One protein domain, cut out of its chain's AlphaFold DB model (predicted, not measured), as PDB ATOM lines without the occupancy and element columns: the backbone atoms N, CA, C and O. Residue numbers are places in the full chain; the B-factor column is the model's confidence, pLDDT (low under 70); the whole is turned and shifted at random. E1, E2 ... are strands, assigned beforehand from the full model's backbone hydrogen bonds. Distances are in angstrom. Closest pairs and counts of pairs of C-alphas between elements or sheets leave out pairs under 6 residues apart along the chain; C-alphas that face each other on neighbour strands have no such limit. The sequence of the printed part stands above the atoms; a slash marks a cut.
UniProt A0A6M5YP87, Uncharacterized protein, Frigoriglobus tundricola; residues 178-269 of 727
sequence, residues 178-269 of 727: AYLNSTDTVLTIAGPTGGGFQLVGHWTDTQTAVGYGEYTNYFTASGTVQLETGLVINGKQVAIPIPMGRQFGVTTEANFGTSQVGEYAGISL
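This is residues 178 to 269 of the 727 residues of an uncharacterized protein of Frigoriglobus tundricola (UniProt A0A6M5YP87). This is a small closed barrel of six strands, in ring order E1, E2, E3, E4, E6, E7 and back to E1. Its largest part is the long hairpin of E3 and E4, sharply bent in both strands; E5 lies outside the ring, paired along the last part of E4. The printed part has 92 residues with seven named strands, E1 to E7 in chain order, and no named helix; the class is all strand, and neighbours are antiparallel. The whole is compact, with a radius of gyration of the C-alphas of 13.5 A and spans of 48 by 35 by 22 A.

E3, residues 196 to 211, is the longest strand by residues and measures 29.5 A from C-alpha 196 at (245.856, 101.004, 238.485) to C-alpha 211. E4, residues 214 to 228, measures 29.6 A. E3 bends by 110 degrees at residue 201 and E4 by 108 degrees at residue 223. E2 is residues 186 to 190, 12.5 A, and E1 is residues 178 to 180, 6.9 A, beginning at C-alpha 178 at (254.197, 96.862, 235.235). E5 is residues 238 to 241, 9.7 A, and E6 is residues 248 to 252, 13.8 A. E7, residues 261 to 268, measures 17.4 A, bends by 77 degrees at residue 265 and ends at C-alpha 268 at (255.704, 86.566, 244.017).

E3 and E4 form a hairpin, antiparallel at 158 degrees, with N 204 and O 220 2.8 A apart. E2 lies on the other side of E3 from E4, with N 199 and O 187 2.8 A apart. E1 and E2 are a hairpin at 161 degrees, with N 179 and O 188 2.8 A apart. E4 is staggered: it pairs with E6 over residues 218 to 221, N 219 and O 250 being 2.8 A apart, and with E5 over residues 224 to 227, N 240 and O 225 being 2.7 A apart. E6 and E7 are a hairpin at 137 degrees, with N 249 and O 268 2.7 A apart. E7 closes the ring on E1, with N 178 and O 262 2.8 A apart. E1 to E5 form a meander, each strand the antiparallel neighbour of the one before. E5 and E6 are apart.

The two C-alphas farthest apart, those of Tyr 212 and Asn 234, are 48.5 A apart. The printed part has no cut, and no link is long. Mean pLDDT of the printed part is 85.3; residues 229 to 236 and 257 to 258 are under 70.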
ATOM      1  N   ALA A 178     253.364  96.517 234.095       91.44
ATOM      2  CA  ALA A 178     254.197  96.862 235.235       91.44
ATOM      3  C   ALA A 178     255.349  97.771 234.778       91.44
ATOM      4  O   ALA A 178     256.076  97.448 233.837       91.44
ATOM      5  N   TYR A 179     255.519  98.902 235.457       92.44
ATOM      6  CA  TYR A 179     256.549  99.896 235.162       92.44
ATOM      7  C   TYR A 179     257.275 100.322 236.431       92.44
ATOM      8  O   TYR A 179     256.652 100.843 237.357       92.44
ATOM      9  N   LEU A 180     258.594 100.144 236.469       93.94
ATOM     10  CA  LEU A 180     259.431 100.666 237.541       93.94
ATOM     11  C   LEU A 180     259.971 102.046 237.164       93.94
ATOM     12  O   LEU A 180     260.600 102.215 236.126       93.94
ATOM     13  N   ASN A 181     259.753 103.047 238.013       92.94
ATOM     14  CA  ASN A 181     260.251 104.384 237.728       92.94
ATOM     15  C   ASN A 181     261.793 104.460 237.736       92.94
ATOM     16  O   ASN A 181     262.482 103.651 238.351       92.94
ATOM     17  N   SER A 182     262.352 105.499 237.114       91.00
ATOM     18  CA  SER A 182     263.810 105.669 236.967       91.00
ATOM     19  C   SER A 182     264.593 105.862 238.274       91.00
ATOM     20  O   SER A 182     265.822 105.839 238.258       91.00
ATOM     21  N   THR A 183     263.908 106.079 239.401       92.44
ATOM     22  CA  THR A 183     264.528 106.157 240.731       92.44
ATOM     23  C   THR A 183     264.481 104.833 241.490       92.44
ATOM     24  O   THR A 183     264.929 104.798 242.633       92.44
ATOM     25  N   ASP A 184     263.931 103.774 240.889       94.19
ATOM     26  CA  ASP A 184     263.728 102.451 241.486       94.19
ATOM     27  C   ASP A 184     262.952 102.495 242.817       94.19
ATOM     28  O   ASP A 184     263.158 101.686 243.727       94.19
ATOM     29  N   THR A 185     262.055 103.475 242.960       94.12
ATOM     30  CA  THR A 185     261.273 103.668 244.188       94.12
ATOM     31  C   THR A 185     259.786 103.439 244.018       94.12
ATOM     32  O   THR A 185     259.111 103.202 245.012       94.12
ATOM     33  N   VAL A 186     259.257 103.522 242.800       93.75
ATOM     34  CA  VAL A 186     257.819 103.396 242.540       93.75
ATOM     35  C   VAL A 186     257.599 102.401 241.415       93.75
ATOM     36  O   VAL A 186     257.970 102.672 240.275       93.75
ATOM     37  N   LEU A 187     256.982 101.268 241.741       93.19
ATOM     38  CA  LEU A 187     256.490 100.309 240.760       93.19
ATOM     39  C   LEU A 187     255.007 100.591 240.499       93.19
ATOM     40  O   LEU A 187     254.193 100.493 241.412       93.19
ATOM     41  N   THR A 188     254.658 100.948 239.271       91.38
ATOM     42  CA  THR A 188     253.273 101.145 238.828       91.38
ATOM     43  C   THR A 188     252.755  99.862 238.199       91.38
ATOM     44  O   THR A 188     253.452  99.274 237.378       91.38
ATOM     45  N   ILE A 189     251.544  99.448 238.563       89.62
ATOM     46  CA  ILE A 189     250.797  98.376 237.904       89.62
ATOM     47  C   ILE A 189     249.505  98.990 237.376       89.62
ATOM     48  O   ILE A 189     248.690  99.457 238.169       89.62
ATOM     49  N   ALA A 190     249.334  99.019 236.058       88.06
ATOM     50  CA  ALA A 190     248.218  99.686 235.392       88.06
ATOM     51  C   ALA A 190     247.630  98.815 234.284       88.06
ATOM     52  O   ALA A 190     248.357  98.097 233.608       88.06
ATOM     53  N   GLY A 191     246.319  98.871 234.097       85.62
ATOM     54  CA  GLY A 191     245.651  98.250 232.962       85.62
ATOM     55  C   GLY A 191     245.666  99.141 231.712       85.62
ATOM     56  O   GLY A 191     246.263 100.223 231.723       85.62
ATOM     57  N   PRO A 192     245.006  98.711 230.625       84.00
ATOM     58  CA  PRO A 192     245.023  99.400 229.329       84.00
ATOM     59  C   PRO A 192     244.496 100.835 229.342       84.00
ATOM     60  O   PRO A 192     244.947 101.668 228.561       84.00
ATOM     61  N   THR A 193     243.558 101.144 230.236       80.50
ATOM     62  CA  THR A 193     243.000 102.496 230.400       80.50
ATOM     63  C   THR A 193     243.928 103.432 231.177       80.50
ATOM     64  O   THR A 193     243.616 104.608 231.351       80.50
ATOM     65  N   GLY A 194     245.055 102.918 231.678       80.00
ATOM     66  CA  GLY A 194     245.936 103.594 232.623       80.00
ATOM     67  C   GLY A 194     245.501 103.425 234.081       80.00
ATOM     68  O   GLY A 194     246.319 103.633 234.974       80.00
ATOM     69  N   GLY A 195     244.263 103.001 234.364       80.62
ATOM     70  CA  GLY A 195     243.805 102.746 235.735       80.62
ATOM     71  C   GLY A 195     244.677 101.705 236.448       80.62
ATOM     72  O   GLY A 195     245.085 100.718 235.838       80.62
ATOM     73  N   GLY A 196     244.995 101.915 237.728       82.88
ATOM     74  CA  GLY A 196     245.856 101.004 238.485       82.88
ATOM     75  C   GLY A 196     246.357 101.558 239.815       82.88
ATOM     76  O   GLY A 196     245.719 102.415 240.421       82.88
ATOM     77  N   PHE A 197     247.506 101.062 240.279       85.50
ATOM     78  CA  PHE A 197     248.111 101.465 241.552       85.50
ATOM     79  C   PHE A 197     249.626 101.529 241.521       85.50
ATOM     80  O   PHE A 197     250.295 100.990 240.638       85.50
ATOM     81  N   GLN A 198     250.169 102.184 242.543       89.94
ATOM     82  CA  GLN A 198     251.597 102.323 242.745       89.94
ATOM     83  C   GLN A 198     252.044 101.614 244.022       89.94
ATOM     84  O   GLN A 198     251.359 101.591 245.043       89.94
ATOM     85  N   LEU A 199     253.227 101.021 243.953       90.31
ATOM     86  CA  LEU A 199     253.905 100.375 245.061       90.31
ATOM     87  C   LEU A 199     255.218 101.113 245.324       90.31
ATOM     88  O   LEU A 199     256.192 100.988 244.575       90.31
ATOM     89  N   VAL A 200     255.254 101.889 246.403       92.69
ATOM     90  CA  VAL A 200     256.411 102.694 246.797       92.69
ATOM     91  C   VAL A 200     257.321 101.876 247.707       92.69
ATOM     92  O   VAL A 200     256.921 101.429 248.776       92.69
ATOM     93  N   GLY A 201     258.569 101.668 247.316       93.81
ATOM     94  CA  GLY A 201     259.520 100.859 248.071       93.81
ATOM     95  C   GLY A 201     260.953 101.089 247.618       93.81
ATOM     96  O   GLY A 201     261.259 102.077 246.965       93.81
ATOM     97  N   HIS A 202     261.843 100.172 247.976       94.12
ATOM     98  CA  HIS A 202     263.167 100.084 247.366       94.12
ATOM     99  C   HIS A 202     263.174  98.879 246.443       94.12
ATOM    100  O   HIS A 202     263.245  97.743 246.924       94.12
ATOM    101  N   TRP A 203     263.049  99.141 245.149       95.94
ATOM    102  CA  TRP A 203     262.959  98.121 244.120       95.94
ATOM    103  C   TRP A 203     264.318  97.863 243.484       95.94
ATOM    104  O   TRP A 203     265.209  98.708 243.474       95.94
ATOM    105  N   THR A 204     264.469  96.666 242.948       95.25
ATOM    106  CA  THR A 204     265.573  96.286 242.076       95.25
ATOM    107  C   THR A 204     264.990  95.522 240.905       95.25
ATOM    108  O   THR A 204     264.236  94.577 241.127       95.25
ATOM    109  N   ASP A 205     265.355  95.883 239.685       95.25
ATOM    110  CA  ASP A 205     264.976  95.124 238.499       95.25
ATOM    111  C   ASP A 205     266.068  94.117 238.117       95.25
ATOM    112  O   ASP A 205     267.249  94.460 238.016       95.25
ATOM    113  N   THR A 206     265.675  92.861 237.916       94.94
ATOM    114  CA  THR A 206     266.517  91.833 237.301       94.94
ATOM    115  C   THR A 206     265.958  91.452 235.938       94.94
ATOM    116  O   THR A 206     264.995  90.693 235.840       94.94
ATOM    117  N   GLN A 207     266.624  91.905 234.881       93.56
ATOM    118  CA  GLN A 207     266.297  91.524 233.512       93.56
ATOM    119  C   GLN A 207     266.896  90.181 233.123       93.56
ATOM    120  O   GLN A 207     268.104  89.957 233.226       93.56
ATOM    121  N   THR A 208     266.047  89.314 232.583       94.19
ATOM    122  CA  THR A 208     266.452  88.049 231.973       94.19
ATOM    123  C   THR A 208     266.135  88.098 230.486       94.19
ATOM    124  O   THR A 208     264.973  88.177 230.098       94.19
ATOM    125  N   ALA A 209     267.170  88.057 229.646       91.38
ATOM    126  CA  ALA A 209     266.991  87.950 228.202       91.38
ATOM    127  C   ALA A 209     266.413  86.571 227.857       91.38
ATOM    128  O   ALA A 209     267.009  85.550 228.214       91.38
ATOM    129  N   VAL A 210     265.287  86.540 227.146       89.44
ATOM    130  CA  VAL A 210     264.628  85.281 226.751       89.44
ATOM    131  C   VAL A 210     264.892  84.895 225.288       89.44
ATOM    132  O   VAL A 210     264.728  83.735 224.919       89.44
ATOM    133  N   GLY A 211     265.381  85.833 224.466       86.50
ATOM    134  CA  GLY A 211     265.697  85.626 223.049       86.50
ATOM    135  C   GLY A 211     265.264  86.814 222.189       86.50
ATOM    136  O   GLY A 211     264.498  87.647 222.638       86.50
ATOM    137  N   TYR A 212     265.800  86.939 220.971       87.56
ATOM    138  CA  TYR A 212     265.400  87.943 219.962       87.56
ATOM    139  C   TYR A 212     265.427  89.433 220.363       87.56
ATOM    140  O   TYR A 212     265.088  90.267 219.537       87.56
ATOM    141  N   GLY A 213     265.936  89.789 221.545       84.12
ATOM    142  CA  GLY A 213     265.901  91.161 222.070       84.12
ATOM    143  C   GLY A 213     264.756  91.413 223.055       84.12
ATOM    144  O   GLY A 213     264.578  92.551 223.480       84.12
ATOM    145  N   GLU A 214     264.015  90.372 223.429       88.12
ATOM    146  CA  GLU A 214     262.998  90.402 224.474       88.12
ATOM    147  C   GLU A 214     263.616  90.173 225.859       88.12
ATOM    148  O   GLU A 214     264.546  89.367 226.036       88.12
ATOM    149  N   TYR A 215     263.048  90.848 226.854       89.94
ATOM    150  CA  TYR A 215     263.430  90.723 228.253       89.94
ATOM    151  C   TYR A 215     262.205  90.444 229.116       89.94
ATOM    152  O   TYR A 215     261.153  91.050 228.936       89.94
ATOM    153  N   THR A 216     262.375  89.551 230.086       91.50
ATOM    154  CA  THR A 216     261.501  89.444 231.254       91.50
ATOM    155  C   THR A 216     262.120  90.259 232.381       91.50
ATOM    156  O   THR A 216     263.292  90.051 232.711       91.50
ATOM    157  N   ASN A 217     261.345  91.159 232.982       93.12
ATOM    158  CA  ASN A 217     261.753  91.919 234.158       93.12
ATOM    159  C   ASN A 217     261.278  91.197 235.422       93.12
ATOM    160  O   ASN A 217     260.173  90.649 235.469       93.12
ATOM    161  N   TYR A 218     262.117  91.203 236.453       94.38
ATOM    162  CA  TYR A 218     261.778  90.695 237.778       94.38
ATOM    163  C   TYR A 218     262.084  91.779 238.808       94.38
ATOM    164  O   TYR A 218     263.212  91.910 239.292       94.38
ATOM    165  N   PHE A 219     261.063  92.575 239.119       94.69
ATOM    166  CA  PHE A 219     261.132  93.673 240.073       94.69
ATOM    167  C   PHE A 219     261.018  93.121 241.487       94.69
ATOM    168  O   PHE A 219     259.970  92.596 241.855       94.69
ATOM    169  N   THR A 220     262.058  93.254 242.305       94.88
ATOM    170  CA  THR A 220     262.024  92.823 243.705       94.88
ATOM    171  C   THR A 220     262.193  93.971 244.678       94.88
ATOM    172  O   THR A 220     263.106  94.774 244.527       94.88
ATOM    173  N   ALA A 221     261.379  94.000 245.727       94.50
ATOM    174  CA  ALA A 221     261.525  94.897 246.863       94.50
ATOM    175  C   ALA A 221     261.859  94.135 248.150       94.50
ATOM    176  O   ALA A 221     261.528  92.957 248.320       94.50
ATOM    177  N   SER A 222     262.499  94.832 249.089       90.38
ATOM    178  CA  SER A 222     262.737  94.368 250.461       90.38
ATOM    179  C   SER A 222     262.398  95.474 251.466       90.38
ATOM    180  O   SER A 222     262.248  96.636 251.091       90.38
ATOM    181  N   GLY A 223     262.261  95.138 252.751       89.31
ATOM    182  CA  GLY A 223     261.894  96.118 253.778       89.31
ATOM    183  C   GLY A 223     260.388  96.364 253.823       89.31
ATOM    184  O   GLY A 223     259.644  95.445 254.133       89.31
ATOM    185  N   THR A 224     259.929  97.582 253.549       87.62
ATOM    186  CA  THR A 224     258.496  97.914 253.525       87.62
ATOM    187  C   THR A 224     258.141  98.483 252.163       87.62
ATOM    188  O   THR A 224     258.768  99.446 251.729       87.62
ATOM    189  N   VAL A 225     257.124  97.911 251.525       88.31
ATOM    190  CA  VAL A 225     256.477  98.485 250.342       88.31
ATOM    191  C   VAL A 225     255.209  99.186 250.811       88.31
ATOM    192  O   VAL A 225     254.481  98.640 251.627       88.31
ATOM    193  N   GLN A 226     254.954 100.401 250.360       87.88
ATOM    194  CA  GLN A 226     253.707 101.115 250.591       87.88
ATOM    195  C   GLN A 226     252.842 100.962 249.347       87.88
ATOM    196  O   GLN A 226     253.294 101.255 248.245       87.88
ATOM    197  N   LEU A 227     251.614 100.499 249.517       84.25
ATOM    198  CA  LEU A 227     250.602 100.580 248.483       84.25
ATOM    199  C   LEU A 227     250.020 101.996 248.505       84.25
ATOM    200  O   LEU A 227     249.418 102.429 249.494       84.25
ATOM    201  N   GLU A 228     250.247 102.712 247.414       82.06
ATOM    202  CA  GLU A 228     249.667 104.014 247.143       82.06
ATOM    203  C   GLU A 228     248.338 103.804 246.418       82.06
ATOM    204  O   GLU A 228     248.284 103.459 245.238       82.06
ATOM    205  N   THR A 229     247.270 103.954 247.195       69.94
ATOM    206  CA  THR A 229     245.874 103.942 246.748       69.94
ATOM    207  C   THR A 229     245.269 105.332 246.898       69.94
ATOM    208  O   THR A 229     245.793 106.146 247.664       69.94
ATOM    209  N   GLY A 230     244.087 105.563 246.317       64.00
ATOM    210  CA  GLY A 230     243.250 106.715 246.690       64.00
ATOM    211  C   GLY A 230     242.922 106.768 248.197       64.00
ATOM    212  O   GLY A 230     242.687 107.840 248.752       64.00
ATOM    213  N   LEU A 231     242.978 105.626 248.903       59.09
ATOM    214  CA  LEU A 231     242.829 105.565 250.359       59.09
ATOM    215  C   LEU A 231     244.074 106.100 251.078       59.09
ATOM    216  O   LEU A 231     245.135 105.473 251.073       59.09
ATOM    217  N   VAL A 232     243.920 107.198 251.813       62.31
ATOM    218  CA  VAL A 232     244.921 107.652 252.784       62.31
ATOM    219  C   VAL A 232     244.354 107.484 254.196       62.31
ATOM    220  O   VAL A 232     243.634 108.344 254.704       62.31
ATOM    221  N   ILE A 233     244.690 106.384 254.875       57.59
ATOM    222  CA  ILE A 233     244.232 106.138 256.252       57.59
ATOM    223  C   ILE A 233     245.110 106.951 257.211       57.59
ATOM    224  O   ILE A 233     246.298 106.673 257.375       57.59
ATOM    225  N   ASN A 234     244.536 107.955 257.883       65.75
ATOM    226  CA  ASN A 234     245.253 108.821 258.837       65.75
ATOM    227  C   ASN A 234     246.502 109.508 258.245       65.75
ATOM    228  O   ASN A 234     247.532 109.625 258.917       65.75
ATOM    229  N   GLY A 235     246.440 109.938 256.983       68.06
ATOM    230  CA  GLY A 235     247.577 110.584 256.314       68.06
ATOM    231  C   GLY A 235     248.690 109.621 255.880       68.06
ATOM    232  O   GLY A 235     249.785 110.081 255.567       68.06
ATOM    233  N   LYS A 236     248.458 108.301 255.913       67.50
ATOM    234  CA  LYS A 236     249.462 107.283 255.579       67.50
ATOM    235  C   LYS A 236     248.963 106.340 254.487       67.50
ATOM    236  O   LYS A 236     247.805 105.929 254.500       67.50
ATOM    237  N   GLN A 237     249.878 105.992 253.585       79.38
ATOM    238  CA  GLN A 237     249.719 104.898 252.631       79.38
ATOM    239  C   GLN A 237     249.676 103.545 253.359       79.38
ATOM    240  O   GLN A 237     250.020 103.431 254.545       79.38
ATOM    241  N   VAL A 238     249.228 102.516 252.647       75.19
ATOM    242  CA  VAL A 238     249.041 101.183 253.211       75.19
ATOM    243  C   VAL A 238     250.377 100.430 253.203       75.19
ATOM    244  O   VAL A 238     250.872 100.021 252.159       75.19
ATOM    245  N   ALA A 239     250.977 100.225 254.377       81.19
ATOM    246  CA  ALA A 239     252.272  99.560 254.495       81.19
ATOM    247  C   ALA A 239     252.147  98.030 254.379       81.19
ATOM    248  O   ALA A 239     251.480  97.394 255.192       81.19
ATOM    249  N   ILE A 240     252.878  97.439 253.434       80.12
ATOM    250  CA  ILE A 240     253.104  96.004 253.235       80.12
ATOM    251  C   ILE A 240     254.530  95.682 253.709       80.12
ATOM    252  O   ILE A 240     255.501  95.882 252.970       80.12
ATOM    253  N   PRO A 241     254.722  95.200 254.949       78.62
ATOM    254  CA  PRO A 241     256.062  94.928 255.437       78.62
ATOM    255  C   PRO A 241     256.530  93.550 254.941       78.62
ATOM    256  O   PRO A 241     255.825  92.543 255.019       78.62
ATOM    257  N   ILE A 242     257.749  93.501 254.423       80.62
ATOM    258  CA  ILE A 242     258.393  92.314 253.866       80.62
ATOM    259  C   ILE A 242     259.333  91.763 254.945       80.62
ATOM    260  O   ILE A 242     260.249  92.467 255.382       80.62
ATOM    261  N   PRO A 243     259.131  90.517 255.411       77.44
ATOM    262  CA  PRO A 243     259.996  89.907 256.406       77.44
ATOM    263  C   PRO A 243     261.463  89.950 255.980       77.44
ATOM    264  O   PRO A 243     261.800  89.758 254.812       77.44
ATOM    265  N   MET A 244     262.353  90.169 256.945       82.94
ATOM    266  CA  MET A 244     263.789  90.210 256.680       82.94
ATOM    267  C   MET A 244     264.255  88.903 256.016       82.94
ATOM    268  O   MET A 244     263.911  87.811 256.468       82.94
ATOM    269  N   GLY A 245     265.031  89.018 254.934       84.81
ATOM    270  CA  GLY A 245     265.491  87.872 254.138       84.81
ATOM    271  C   GLY A 245     264.471  87.336 253.127       84.81
ATOM    272  O   GLY A 245     264.727  86.313 252.496       84.81
ATOM    273  N   ARG A 246     263.326  88.008 252.963       84.88
ATOM    274  CA  ARG A 246     262.329  87.740 251.919       84.88
ATOM    275  C   ARG A 246     262.261  88.915 250.947       84.88
ATOM    276  O   ARG A 246     262.738  90.008 251.249       84.88
ATOM    277  N   GLN A 247     261.671  88.669 249.784       88.25
ATOM    278  CA  GLN A 247     261.445  89.678 248.756       88.25
ATOM    279  C   GLN A 247     259.982  89.658 248.322       88.25
ATOM    280  O   GLN A 247     259.356  88.600 248.295       88.25
ATOM    281  N   PHE A 248     259.456  90.828 247.991       85.81
ATOM    282  CA  PHE A 248     258.231  90.965 247.210       85.81
ATOM    283  C   PHE A 248     258.649  91.123 245.753       85.81
ATOM    284  O   PHE A 248     259.505  91.952 245.476       85.81
ATOM    285  N   GLY A 249     258.107  90.319 244.851       89.94
ATOM    286  CA  GLY A 249     258.500  90.240 243.451       89.94
ATOM    287  C   GLY A 249     257.321  90.503 242.521       89.94
ATOM    288  O   GLY A 249     256.229  89.999 242.769       89.94
ATOM    289  N   VAL A 250     257.546  91.232 241.436       90.19
ATOM    290  CA  VAL A 250     256.629  91.348 240.296       90.19
ATOM    291  C   VAL A 250     257.395  90.929 239.052       90.19
ATOM    292  O   VAL A 250     258.510  91.390 238.821       90.19
ATOM    293  N   THR A 251     256.817  90.016 238.281       92.12
ATOM    294  CA  THR A 251     257.417  89.474 237.058       92.12
ATOM    295  C   THR A 251     256.645  89.995 235.863       92.12
ATOM    296  O   THR A 251     255.416  90.055 235.923       92.12
ATOM    297  N   THR A 252     257.345  90.335 234.787       92.44
ATOM    298  CA  THR A 252     256.714  90.667 233.508       92.44
ATOM    299  C   THR A 252     256.799  89.510 232.521       92.44
ATOM    300  O   THR A 252     257.689  88.664 232.609       92.44
ATOM    301  N   GLU A 253     255.912  89.478 231.538       90.56
ATOM    302  CA  GLU A 253     256.100  88.690 230.336       90.56
ATOM    303  C   GLU A 253     257.318  89.207 229.565       90.56
ATOM    304  O   GLU A 253     257.858  90.293 229.826       90.56
ATOM    305  N   ALA A 254     257.792  88.380 228.641       88.94
ATOM    306  CA  ALA A 254     258.837  88.763 227.716       88.94
ATOM    307  C   ALA A 254     258.302  89.793 226.717       88.94
ATOM    308  O   ALA A 254     257.325  89.523 226.026       88.94
ATOM    309  N   ASN A 255     258.943  90.957 226.619       84.62
ATOM    310  CA  ASN A 255     258.569  91.964 225.624       84.62
ATOM    311  C   ASN A 255     259.805  92.680 225.047       84.62
ATOM    312  O   ASN A 255     260.869  92.737 225.673       84.62
ATOM    313  N   PHE A 256     259.657  93.225 223.839       76.75
ATOM    314  CA  PHE A 256     260.596  94.151 223.216       76.75
ATOM    315  C   PHE A 256     260.404  95.533 223.841       76.75
ATOM    316  O   PHE A 256     259.390  96.185 223.605       76.75
ATOM    317  N   GLY A 257     261.358  96.015 224.634       66.69
ATOM    318  CA  GLY A 257     261.137  97.280 225.329       66.69
ATOM    319  C   GLY A 257     262.321  97.819 226.108       66.69
ATOM    320  O   GLY A 257     263.400  97.226 226.162       66.69
ATOM    321  N   THR A 258     262.106  99.000 226.681       64.88
ATOM    322  CA  THR A 258     263.035  99.646 227.605       64.88
ATOM    323  C   THR A 258     263.137  98.852 228.904       64.88
ATOM    324  O   THR A 258     262.237  98.116 229.298       64.88
ATOM    325  N   SER A 259     264.263  99.027 229.583       70.25
ATOM    326  CA  SER A 259     264.731  98.234 230.719       70.25
ATOM    327  C   SER A 259     263.919  98.393 232.016       70.25
ATOM    328  O   SER A 259     264.506  98.257 233.078       70.25
ATOM    329  N   GLN A 260     262.652  98.812 231.982       84.75
ATOM    330  CA  GLN A 260     261.851  99.067 233.190       84.75
ATOM    331  C   GLN A 260     260.332  98.897 232.981       84.75
ATOM    332  O   GLN A 260     259.562  99.195 233.892       84.75
ATOM    333  N   VAL A 261     259.880  98.439 231.807       88.81
ATOM    334  CA  VAL A 261     258.456  98.242 231.476       88.81
ATOM    335  C   VAL A 261     258.249  96.817 230.969       88.81
ATOM    336  O   VAL A 261     259.069  96.305 230.207       88.81
ATOM    337  N   GLY A 262     257.137  96.189 231.338       88.50
ATOM    338  CA  GLY A 262     256.669  94.963 230.694       88.50
ATOM    339  C   GLY A 262     255.224  94.632 231.053       88.50
ATOM    340  O   GLY A 262     254.676  95.175 232.011       88.50
ATOM    341  N   GLU A 263     254.604  93.741 230.286       89.62
ATOM    342  CA  GLU A 263     253.275  93.201 230.597       89.62
ATOM    343  C   GLU A 263     253.368  92.334 231.860       89.62
ATOM    344  O   GLU A 263     254.320  91.588 232.017       89.62
ATOM    345  N   TYR A 264     252.465  92.466 232.821       89.75
ATOM    346  CA  TYR A 264     252.512  91.755 234.095       89.75
ATOM    347  C   TYR A 264     252.242  90.257 233.893       89.75
ATOM    348  O   TYR A 264     251.208  89.876 233.361       89.75
ATOM    349  N   ALA A 265     253.149  89.411 234.385       87.62
ATOM    350  CA  ALA A 265     253.023  87.952 234.350       87.62
ATOM    351  C   ALA A 265     252.672  87.345 235.714       87.62
ATOM    352  O   ALA A 265     252.174  86.223 235.795       87.62
ATOM    353  N   GLY A 266     252.984  88.037 236.812       83.06
ATOM    354  CA  GLY A 266     252.688  87.509 238.135       83.06
ATOM    355  C   GLY A 266     253.354  88.240 239.287       83.06
ATOM    356  O   GLY A 266     254.350  88.951 239.142       83.06
ATOM    357  N   ILE A 267     252.812  87.993 240.472       82.88
ATOM    358  CA  ILE A 267     253.297  88.490 241.753       82.88
ATOM    359  C   ILE A 267     253.863  87.326 242.567       82.88
ATOM    360  O   ILE A 267     253.266  86.258 242.682       82.88
ATOM    361  N   SER A 268     255.039  87.527 243.148       81.50
ATOM    362  CA  SER A 268     255.704  86.566 244.017       81.50
ATOM    363  C   SER A 268     255.907  87.182 245.384       81.50
ATOM    364  O   SER A 268     256.628  88.153 245.561       81.50
ATOM    365  N   LEU A 269     255.335  86.560 246.400       72.81
ATOM    366  CA  LEU A 269     255.556  86.953 247.785       72.81
ATOM    367  C   LEU A 269     256.802  86.229 248.368       72.81
ATOM    368  O   LEU A 269     256.862  85.903 249.544       72.81
TER     369      LEU A 269